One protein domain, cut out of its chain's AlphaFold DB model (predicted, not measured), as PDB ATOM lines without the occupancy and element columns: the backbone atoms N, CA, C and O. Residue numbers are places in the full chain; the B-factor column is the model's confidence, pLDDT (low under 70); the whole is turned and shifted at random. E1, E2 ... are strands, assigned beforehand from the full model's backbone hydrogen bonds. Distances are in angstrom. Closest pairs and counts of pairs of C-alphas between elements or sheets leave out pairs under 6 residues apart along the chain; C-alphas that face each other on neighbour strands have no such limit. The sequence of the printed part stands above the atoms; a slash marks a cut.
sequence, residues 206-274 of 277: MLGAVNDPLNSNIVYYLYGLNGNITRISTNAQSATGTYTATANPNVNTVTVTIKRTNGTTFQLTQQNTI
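This is residues 206 to 274 of the 277 residues of an uncharacterized protein of Mucilaginibacter sp. SG538B (UniProt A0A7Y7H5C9). The domain is a small elongated sandwich that closes almost into a flattened barrel: two strongly twisted sheets of three strands, E4 E5 E6 and E1 E2 E3, sit face to face with their strands crossed, and come together along E3 and E4 at one side and E1 and E6 at the other. The turns at Ala 247 and Asn 262 lie at the two ends of the long axis. The printed part has 69 residues, with six named strands in the order E1 to E6 and no named helix. Its class is all strand, and both sheets are antiparallel, in the orders E4 - E5 - E6 and E1 - E2 - E3. The whole is compact, with a radius of gyration of the C-alphas of 11.1 A and spans of 35 by 22 by 17 A.

E4 is residues 236 to 245, 23.5 A long, E5 is residues 251 to 260, 24.4 A, and E6 is residues 265 to 273, 22.8 A, ending with C-alpha 273 at (0.636, -37.154, 21.821). E1, residues 206 to 212, begins with C-alpha 206 at (2.275, -46.609, 20.809). E2, residues 215 to 225, is the longest strand by residues, 27.4 A from first to last C-alpha. E3 is residues 228 to 232.

E4, E5 and E6 form a meander, each strand the antiparallel neighbour of the one before. E4 and E5 are a hairpin at 161 degrees, with N 242 and O 255 within hydrogen-bond range at 2.9 A. E5 and E6 are a hairpin at 158 degrees, with N 254 and O 270 at 2.8 A. E4 bends by 59 degrees at residue 241, E5 by 63 degrees at 255 and E6 by 68 degrees at 269. E1, E2 and E3 form the second meander; E2 bends by 64 degrees at residue 218. In the hairpin E1 and E2, at 153 degrees, N 210 and O 220 are 2.8 A apart; in the hairpin E2 and E3, at 134 degrees, N 223 and O 231 are 2.8 A apart. The sheets make a sandwich, two sheets face to face, their strands at 55 degrees. The closest C-alphas of E3 and E4 are those of Asn 228 and Thr 242, 4.3 A; of E1 and E6, those of Gly 208 and Asn 272, 5.2 A. E6 is apart from E2 and E3.

The two C-alphas farthest apart, those of Ala 247 and Asn 262, are 36.1 A apart. The printed part has no cut, and its five links are tight. The mean pLDDT of the printed part is 82.2; residue 234, residues 245 to 251 and residues 273 to 274 are under 70.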
ATOM      1  N   MET A 206       1.344 -47.702  20.567       71.38
ATOM      2  CA  MET A 206       2.275 -46.609  20.809       71.38
ATOM      3  C   MET A 206       1.610 -45.565  21.707       71.38
ATOM      4  O   MET A 206       0.521 -45.085  21.410       71.38
ATOM      5  N   LEU A 207       2.279 -45.231  22.806       74.00
ATOM      6  CA  LEU A 207       1.841 -44.230  23.779       74.00
ATOM      7  C   LEU A 207       2.390 -42.836  23.454       74.00
ATOM      8  O   LEU A 207       1.946 -41.857  24.043       74.00
ATOM      9  N   GLY A 208       3.371 -42.765  22.549       71.06
ATOM     10  CA  GLY A 208       4.077 -41.558  22.131       71.06
ATOM     11  C   GLY A 208       5.567 -41.595  22.477       71.06
ATOM     12  O   GLY A 208       6.111 -42.635  22.866       71.06
ATOM     13  N   ALA A 209       6.227 -40.455  22.291       81.56
ATOM     14  CA  ALA A 209       7.669 -40.300  22.429       81.56
ATOM     15  C   ALA A 209       8.057 -39.537  23.705       81.56
ATOM     16  O   ALA A 209       7.345 -38.646  24.162       81.56
ATOM     17  N   VAL A 210       9.218 -39.876  24.261       84.81
ATOM     18  CA  VAL A 210       9.833 -39.210  25.412       84.81
ATOM     19  C   VAL A 210      11.282 -38.885  25.070       84.81
ATOM     20  O   VAL A 210      12.031 -39.779  24.685       84.81
ATOM     21  N   ASN A 211      11.699 -37.633  25.238       85.81
ATOM     22  CA  ASN A 211      13.089 -37.237  25.005       85.81
ATOM     23  C   ASN A 211      13.946 -37.496  26.249       85.81
ATOM     24  O   ASN A 211      13.476 -37.331  27.378       85.81
ATOM     25  N   ASP A 212      15.211 -37.872  26.060       87.62
ATOM     26  CA  ASP A 212      16.150 -37.970  27.176       87.62
ATOM     27  C   ASP A 212      16.411 -36.577  27.773       87.62
ATOM     28  O   ASP A 212      16.805 -35.665  27.038       87.62
ATOM     29  N   PRO A 213      16.258 -36.386  29.096       89.69
ATOM     30  CA  PRO A 213      16.481 -35.087  29.726       89.69
ATOM     31  C   PRO A 213      17.939 -34.618  29.647       89.69
ATOM     32  O   PRO A 213      18.204 -33.431  29.815       89.69
ATOM     33  N   LEU A 214      18.890 -35.527  29.411       88.50
ATOM     34  CA  LEU A 214      20.312 -35.203  29.281       88.50
ATOM     35  C   LEU A 214      20.751 -35.026  27.821       88.50
ATOM     36  O   LEU A 214      21.831 -34.492  27.577       88.50
ATOM     37  N   ASN A 215      19.955 -35.486  26.850       84.44
ATOM     38  CA  ASN A 215      20.263 -35.363  25.427       84.44
ATOM     39  C   ASN A 215      18.983 -35.428  24.584       84.44
ATOM     40  O   ASN A 215      18.485 -36.508  24.272       84.44
ATOM     41  N   SER A 216      18.499 -34.271  24.139       84.50
ATOM     42  CA  SER A 216      17.261 -34.152  23.364       84.50
ATOM     43  C   SER A 216      17.274 -34.862  22.003       84.50
ATOM     44  O   SER A 216      16.213 -35.024  21.412       84.50
ATOM     45  N   ASN A 217      18.433 -35.314  21.506       83.88
ATOM     46  CA  ASN A 217      18.521 -36.117  20.279       83.88
ATOM     47  C   ASN A 217      18.168 -37.596  20.502       83.88
ATOM     48  O   ASN A 217      18.000 -38.342  19.539       83.88
ATOM     49  N   ILE A 218      18.094 -38.046  21.758       84.19
ATOM     50  CA  ILE A 218      17.690 -39.407  22.096       84.19
ATOM     51  C   ILE A 218      16.194 -39.395  22.393       84.19
ATOM     52  O   ILE A 218      15.748 -38.819  23.386       84.19
ATOM     53  N   VAL A 219      15.438 -40.076  21.535       84.38
ATOM     54  CA  VAL A 219      13.988 -40.226  21.650       84.38
ATOM     55  C   VAL A 219      13.650 -41.672  21.994       84.38
ATOM     56  O   VAL A 219      14.150 -42.613  21.369       84.38
ATOM     57  N   TYR A 220      12.792 -41.846  22.993       84.31
ATOM     58  CA  TYR A 220      12.270 -43.125  23.445       84.31
ATOM     59  C   TYR A 220      10.800 -43.257  23.058       84.31
ATOM     60  O   TYR A 220       9.953 -42.521  23.561       84.31
ATOM     61  N   TYR A 221      10.478 -44.224  22.205       84.44
ATOM     62  CA  TYR A 221       9.091 -44.546  21.869       84.44
ATOM     63  C   TYR A 221       8.552 -45.574  22.850       84.44
ATOM     64  O   TYR A 221       9.136 -46.649  23.010       84.44
ATOM     65  N   LEU A 222       7.448 -45.240  23.507       82.69
ATOM     66  CA  LEU A 222       6.817 -46.088  24.508       82.69
ATOM     67  C   LEU A 222       5.624 -46.821  23.912       82.69
ATOM     68  O   LEU A 222       4.858 -46.258  23.132       82.69
ATOM     69  N   TYR A 223       5.448 -48.065  24.335       82.00
ATOM     70  CA  TYR A 223       4.300 -48.887  23.998       82.00
ATOM     71  C   TYR A 223       3.699 -49.468  25.271       82.00
ATOM     72  O   TYR A 223       4.421 -49.794  26.221       82.00
ATOM     73  N   GLY A 224       2.377 -49.587  25.292       76.88
ATOM     74  CA  GLY A 224       1.667 -50.053  26.470       76.88
ATOM     75  C   GLY A 224       0.440 -50.885  26.175       76.88
ATOM     76  O   GLY A 224      -0.106 -50.890  25.069       76.88
ATOM     77  N   LEU A 225       0.029 -51.593  27.219       77.62
ATOM     78  CA  LEU A 225      -1.094 -52.506  27.245       77.62
ATOM     79  C   LEU A 225      -1.769 -52.454  28.618       77.62
ATOM     80  O   LEU A 225      -1.100 -52.544  29.646       77.62
ATOM     81  N   ASN A 226      -3.103 -52.361  28.644       73.38
ATOM     82  CA  ASN A 226      -3.906 -52.382  29.876       73.38
ATOM     83  C   ASN A 226      -3.421 -51.386  30.949       73.38
ATOM     84  O   ASN A 226      -3.317 -51.737  32.122       73.38
ATOM     85  N   GLY A 227      -3.067 -50.163  30.542       75.12
ATOM     86  CA  GLY A 227      -2.593 -49.118  31.454       75.12
ATOM     87  C   GLY A 227      -1.146 -49.285  31.931       75.12
ATOM     88  O   GLY A 227      -0.679 -48.473  32.722       75.12
ATOM     89  N   ASN A 228      -0.418 -50.296  31.443       86.31
ATOM     90  CA  ASN A 228       0.984 -50.542  31.774       86.31
ATOM     91  C   ASN A 228       1.888 -50.303  30.566       86.31
ATOM     92  O   ASN A 228       1.534 -50.633  29.437       86.31
ATOM     93  N   ILE A 229       3.084 -49.775  30.807       89.31
ATOM     94  CA  ILE A 229       4.137 -49.694  29.793       89.31
ATOM     95  C   ILE A 229       4.778 -51.071  29.684       89.31
ATOM     96  O   ILE A 229       5.291 -51.600  30.670       89.31
ATOM     97  N   THR A 230       4.745 -51.645  28.489       83.69
ATOM     98  CA  THR A 230       5.216 -53.012  28.242       83.69
ATOM     99  C   THR A 230       6.453 -53.054  27.358       83.69
ATOM    100  O   THR A 230       7.225 -54.009  27.435       83.69
ATOM    101  N   ARG A 231       6.696 -52.007  26.557       84.44
ATOM    102  CA  ARG A 231       7.848 -51.948  25.653       84.44
ATOM    103  C   ARG A 231       8.340 -50.519  25.419       84.44
ATOM    104  O   ARG A 231       7.579 -49.556  25.464       84.44
ATOM    105  N   ILE A 232       9.636 -50.402  25.141       84.62
ATOM    106  CA  ILE A 232      10.336 -49.165  24.769       84.62
ATOM    107  C   ILE A 232      11.188 -49.413  23.516       84.62
ATOM    108  O   ILE A 232      11.593 -50.548  23.253       84.62
ATOM    109  N   SER A 233      11.448 -48.374  22.722       78.25
ATOM    110  CA  SER A 233      12.389 -48.432  21.594       78.25
ATOM    111  C   SER A 233      13.812 -48.821  22.025       78.25
ATOM    112  O   SER A 233      14.222 -48.571  23.157       78.25
ATOM    113  N   THR A 234      14.599 -49.344  21.080       68.69
ATOM    114  CA  THR A 234      15.928 -49.968  21.270       68.69
ATOM    115  C   THR A 234      17.008 -49.101  21.926       68.69
ATOM    116  O   THR A 234      18.043 -49.623  22.323       68.69
ATOM    117  N   ASN A 235      16.791 -47.791  22.055       76.38
ATOM    118  CA  ASN A 235      17.749 -46.861  22.661       76.38
ATOM    119  C   ASN A 235      17.745 -46.887  24.202       76.38
ATOM    120  O   ASN A 235      18.577 -46.230  24.825       76.38
ATOM    121  N   ALA A 236      16.836 -47.642  24.826       84.56
ATOM    122  CA  ALA A 236      16.797 -47.880  26.268       84.56
ATOM    123  C   ALA A 236      17.035 -49.357  26.599       84.56
ATOM    124  O   ALA A 236      16.719 -50.246  25.813       84.56
ATOM    125  N   GLN A 237      17.543 -49.619  27.805       87.88
ATOM    126  CA  GLN A 237      17.651 -50.974  28.343       87.88
ATOM    127  C   GLN A 237      16.278 -51.510  28.769       87.88
ATOM    128  O   GLN A 237      15.964 -52.670  28.518       87.88
ATOM    129  N   SER A 238      15.467 -50.687  29.435       90.19
ATOM    130  CA  SER A 238      14.104 -51.042  29.838       90.19
ATOM    131  C   SER A 238      13.271 -49.801  30.165       90.19
ATOM    132  O   SER A 238      13.809 -48.721  30.418       90.19
ATOM    133  N   ALA A 239      11.949 -49.971  30.190       91.56
ATOM    134  CA  ALA A 239      11.013 -49.000  30.743       91.56
ATOM    135  C   ALA A 239       9.944 -49.716  31.563       91.56
ATOM    136  O   ALA A 239       9.485 -50.792  31.185       91.56
ATOM    137  N   THR A 240       9.543 -49.103  32.668       93.44
ATOM    138  CA  THR A 240       8.441 -49.575  33.511       93.44
ATOM    139  C   THR A 240       7.592 -48.391  33.924       93.44
ATOM    140  O   THR A 240       8.128 -47.324  34.221       93.44
ATOM    141  N   GLY A 241       6.282 -48.576  33.988       92.75
ATOM    142  CA  GLY A 241       5.382 -47.521  34.418       92.75
ATOM    143  C   GLY A 241       3.959 -47.760  33.954       92.75
ATOM    144  O   GLY A 241       3.614 -48.852  33.500       92.75
ATOM    145  N   THR A 242       3.148 -46.719  34.059       92.25
ATOM    146  CA  THR A 242       1.725 -46.754  33.743       92.25
ATOM    147  C   THR A 242       1.348 -45.627  32.798       92.25
ATOM    148  O   THR A 242       2.066 -44.636  32.640       92.25
ATOM    149  N   TYR A 243       0.203 -45.785  32.150       85.38
ATOM    150  CA  TYR A 243      -0.405 -44.726  31.364       85.38
ATOM    151  C   TYR A 243      -1.915 -44.705  31.575       85.38
ATOM    152  O   TYR A 243      -2.548 -45.736  31.816       85.38
ATOM    153  N   THR A 244      -2.490 -43.519  31.452       81.50
ATOM    154  CA  THR A 244      -3.934 -43.307  31.420       81.50
ATOM    155  C   THR A 244      -4.286 -42.478  30.194       81.50
ATOM    156  O   THR A 244      -3.618 -41.490  29.877       81.50
ATOM    157  N   ALA A 245      -5.336 -42.891  29.485       63.69
ATOM    158  CA  ALA A 245      -5.892 -42.083  28.411       63.69
ATOM    159  C   ALA A 245      -6.407 -40.761  28.998       63.69
ATOM    160  O   ALA A 245      -7.002 -40.743  30.080       63.69
ATOM    161  N   THR A 246      -6.154 -39.652  28.310       65.31
ATOM    162  CA  THR A 246      -6.777 -38.369  28.661       65.31
ATOM    163  C   THR A 246      -8.139 -38.236  27.976       65.31
ATOM    164  O   THR A 246      -8.549 -39.108  27.213       65.31
ATOM    165  N   ALA A 247      -8.831 -37.117  28.203       54.47
ATOM    166  CA  ALA A 247     -10.048 -36.783  27.462       54.47
ATOM    167  C   ALA A 247      -9.818 -36.675  25.937       54.47
ATOM    168  O   ALA A 247     -10.766 -36.794  25.169       54.47
ATOM    169  N   ASN A 248      -8.574 -36.460  25.486       53.25
ATOM    170  CA  ASN A 248      -8.208 -36.563  24.078       53.25
ATOM    171  C   ASN A 248      -7.660 -37.978  23.799       53.25
ATOM    172  O   ASN A 248      -6.623 -38.332  24.362       53.25
ATOM    173  N   PRO A 249      -8.285 -38.774  22.909       50.50
ATOM    174  CA  PRO A 249      -7.879 -40.159  22.647       50.50
ATOM    175  C   PRO A 249      -6.481 -40.288  22.026       50.50
ATOM    176  O   PRO A 249      -5.879 -41.357  22.090       50.50
ATOM    177  N   ASN A 250      -5.937 -39.206  21.461       57.88
ATOM    178  CA  ASN A 250      -4.576 -39.167  20.923       57.88
ATOM    179  C   ASN A 250      -3.536 -38.744  21.967       57.88
ATOM    180  O   ASN A 250      -2.358 -38.645  21.629       57.88
ATOM    181  N   VAL A 251      -3.944 -38.461  23.207       63.78
ATOM    182  CA  VAL A 251      -3.056 -37.990  24.271       63.78
ATOM    183  C   VAL A 251      -3.153 -38.908  25.485       63.78
ATOM    184  O   VAL A 251      -4.225 -39.108  26.060       63.78
ATOM    185  N   ASN A 252      -2.007 -39.430  25.917       74.69
ATOM    186  CA  ASN A 252      -1.886 -40.264  27.110       74.69
ATOM    187  C   ASN A 252      -1.095 -39.530  28.189       74.69
ATOM    188  O   ASN A 252      -0.030 -38.982  27.908       74.69
ATOM    189  N   THR A 253      -1.565 -39.568  29.436       85.31
ATOM    190  CA  THR A 253      -0.712 -39.233  30.583       85.31
ATOM    191  C   THR A 253       0.130 -40.456  30.895       85.31
ATOM    192  O   THR A 253      -0.399 -41.500  31.268       85.31
ATOM    193  N   VAL A 254       1.441 -40.341  30.725       88.19
ATOM    194  CA  VAL A 254       2.394 -41.434  30.910       88.19
ATOM    195  C   VAL A 254       3.249 -41.136  32.130       88.19
ATOM    196  O   VAL A 254       3.842 -40.065  32.220       88.19
ATOM    197  N   THR A 255       3.335 -42.088  33.058       93.56
ATOM    198  CA  THR A 255       4.298 -42.077  34.165       93.56
ATOM    199  C   THR A 255       5.266 -43.225  33.959       93.56
ATOM    200  O   THR A 255       4.869 -44.387  34.025       93.56
ATOM    201  N   VAL A 256       6.531 -42.914  33.681       94.00
ATOM    202  CA  VAL A 256       7.530 -43.900  33.256       94.00
ATOM    203  C   VAL A 256       8.852 -43.708  33.981       94.00
ATOM    204  O   VAL A 256       9.316 -42.585  34.173       94.00
ATOM    205  N   THR A 257       9.488 -44.826  34.310       95.69
ATOM    206  CA  THR A 257      10.900 -44.910  34.670       95.69
ATOM    207  C   THR A 257      11.641 -45.590  33.526       95.69
ATOM    208  O   THR A 257      11.347 -46.739  33.192       95.69
ATOM    209  N   ILE A 258      12.593 -44.885  32.920       94.25
ATOM    210  CA  ILE A 258      13.416 -45.378  31.811       94.25
ATOM    211  C   ILE A 258      14.816 -45.675  32.338       94.25
ATOM    212  O   ILE A 258      15.443 -44.825  32.973       94.25
ATOM    213  N   LYS A 259      15.322 -46.873  32.037       94.00
ATOM    214  CA  LYS A 259      16.721 -47.250  32.246       94.00
ATOM    215  C   LYS A 259      17.470 -47.137  30.925       94.00
ATOM    216  O   LYS A 259      17.182 -47.857  29.970       94.00
ATOM    217  N   ARG A 260      18.439 -46.227  30.874       92.19
ATOM    218  CA  ARG A 260      19.320 -46.015  29.724       92.19
ATOM    219  C   ARG A 260      20.223 -47.226  29.504       92.19
ATOM    220  O   ARG A 260      20.481 -48.005  30.420       92.19
ATOM    221  N   THR A 261      20.780 -47.339  28.305       89.56
ATOM    222  CA  THR A 261      21.770 -48.375  27.957       89.56
ATOM    223  C   THR A 261      23.038 -48.311  28.812       89.56
ATOM    224  O   THR A 261      23.644 -49.343  29.080       89.56
ATOM    225  N   ASN A 262      23.406 -47.127  29.312       88.81
ATOM    226  CA  ASN A 262      24.520 -46.944  30.250       88.81
ATOM    227  C   ASN A 262      24.181 -47.319  31.712       88.81
ATOM    228  O   ASN A 262      24.985 -47.083  32.609       88.81
ATOM    229  N   GLY A 263      22.984 -47.854  31.973       88.31
ATOM    230  CA  GLY A 263      22.542 -48.310  33.290       88.31
ATOM    231  C   GLY A 263      21.924 -47.235  34.188       88.31
ATOM    232  O   GLY A 263      21.294 -47.590  35.184       88.31
ATOM    233  N   THR A 264      22.043 -45.949  33.843       93.50
ATOM    234  CA  THR A 264      21.402 -44.861  34.599       93.50
ATOM    235  C   THR A 264      19.900 -44.806  34.337       93.50
ATOM    236  O   THR A 264      19.421 -45.234  33.289       93.50
ATOM    237  N   THR A 265      19.144 -44.246  35.277       94.94
ATOM    238  CA  THR A 265      17.685 -44.141  35.178       94.94
ATOM    239  C   THR A 265      17.219 -42.698  35.245       94.94
ATOM    240  O   THR A 265      17.876 -41.846  35.843       94.94
ATOM    241  N   PHE A 266      16.058 -42.426  34.666       94.50
ATOM    242  CA  PHE A 266      15.299 -41.211  34.931       94.50
ATOM    243  C   PHE A 266      13.809 -41.535  34.952       94.50
ATOM    244  O   PHE A 266      13.365 -42.510  34.340       94.50
ATOM    245  N   GLN A 267      13.055 -40.729  35.687       94.81
ATOM    246  CA  GLN A 267      11.614 -40.859  35.818       94.81
ATOM    247  C   GLN A 267      10.953 -39.556  35.390       94.81
ATOM    248  O   GLN A 267      11.491 -38.474  35.625       94.81
ATOM    249  N   LEU A 268       9.782 -39.672  34.779       92.69
ATOM    250  CA  LEU A 268       8.947 -38.534  34.428       92.69
ATOM    251  C   LEU A 268       7.471 -38.911  34.388       92.69
ATOM    252  O   LEU A 268       7.102 -40.067  34.161       92.69
ATOM    253  N   THR A 269       6.651 -37.879  34.536       92.38
ATOM    254  CA  THR A 269       5.226 -37.904  34.234       92.38
ATOM    255  C   THR A 269       4.951 -36.807  33.219       92.38
ATOM    256  O   THR A 269       5.245 -35.643  33.486       92.38
ATOM    257  N   GLN A 270       4.416 -37.163  32.053       88.50
ATOM    258  CA  GLN A 270       4.104 -36.190  31.007       88.50
ATOM    259  C   GLN A 270       2.908 -36.623  30.159       88.50
ATOM    260  O   GLN A 270       2.515 -37.790  30.162       88.50
ATOM    261  N   GLN A 271       2.341 -35.672  29.421       86.06
ATOM    262  CA  GLN A 271       1.354 -35.964  28.390       86.06
ATOM    263  C   GLN A 271       2.058 -36.216  27.060       86.06
ATOM    264  O   GLN A 271       2.807 -35.369  26.577       86.06
ATOM    265  N   ASN A 272       1.799 -37.377  26.469       76.88
ATOM    266  CA  ASN A 272       2.331 -37.770  25.175       76.88
ATOM    267  C   ASN A 272       1.227 -37.732  24.131       76.88
ATOM    268  O   ASN A 272       0.184 -38.350  24.327       76.88
ATOM    269  N   THR A 273       1.490 -37.062  23.010       68.75
ATOM    270  CA  THR A 273       0.636 -37.154  21.821       68.75
ATOM    271  C   THR A 273       1.111 -38.323  20.961       68.75
ATOM    272  O   THR A 273       2.314 -38.494  20.750       68.75
ATOM    273  N   ILE A 274       0.179 -39.145  20.484       57.91
ATOM    274  CA  ILE A 274       0.450 -40.199  19.506       57.91
ATOM    275  C   ILE A 274       0.670 -39.509  18.159       57.91
ATOM    276  O   ILE A 274      -0.286 -39.132  17.486       57.91
TER     277      ILE A 274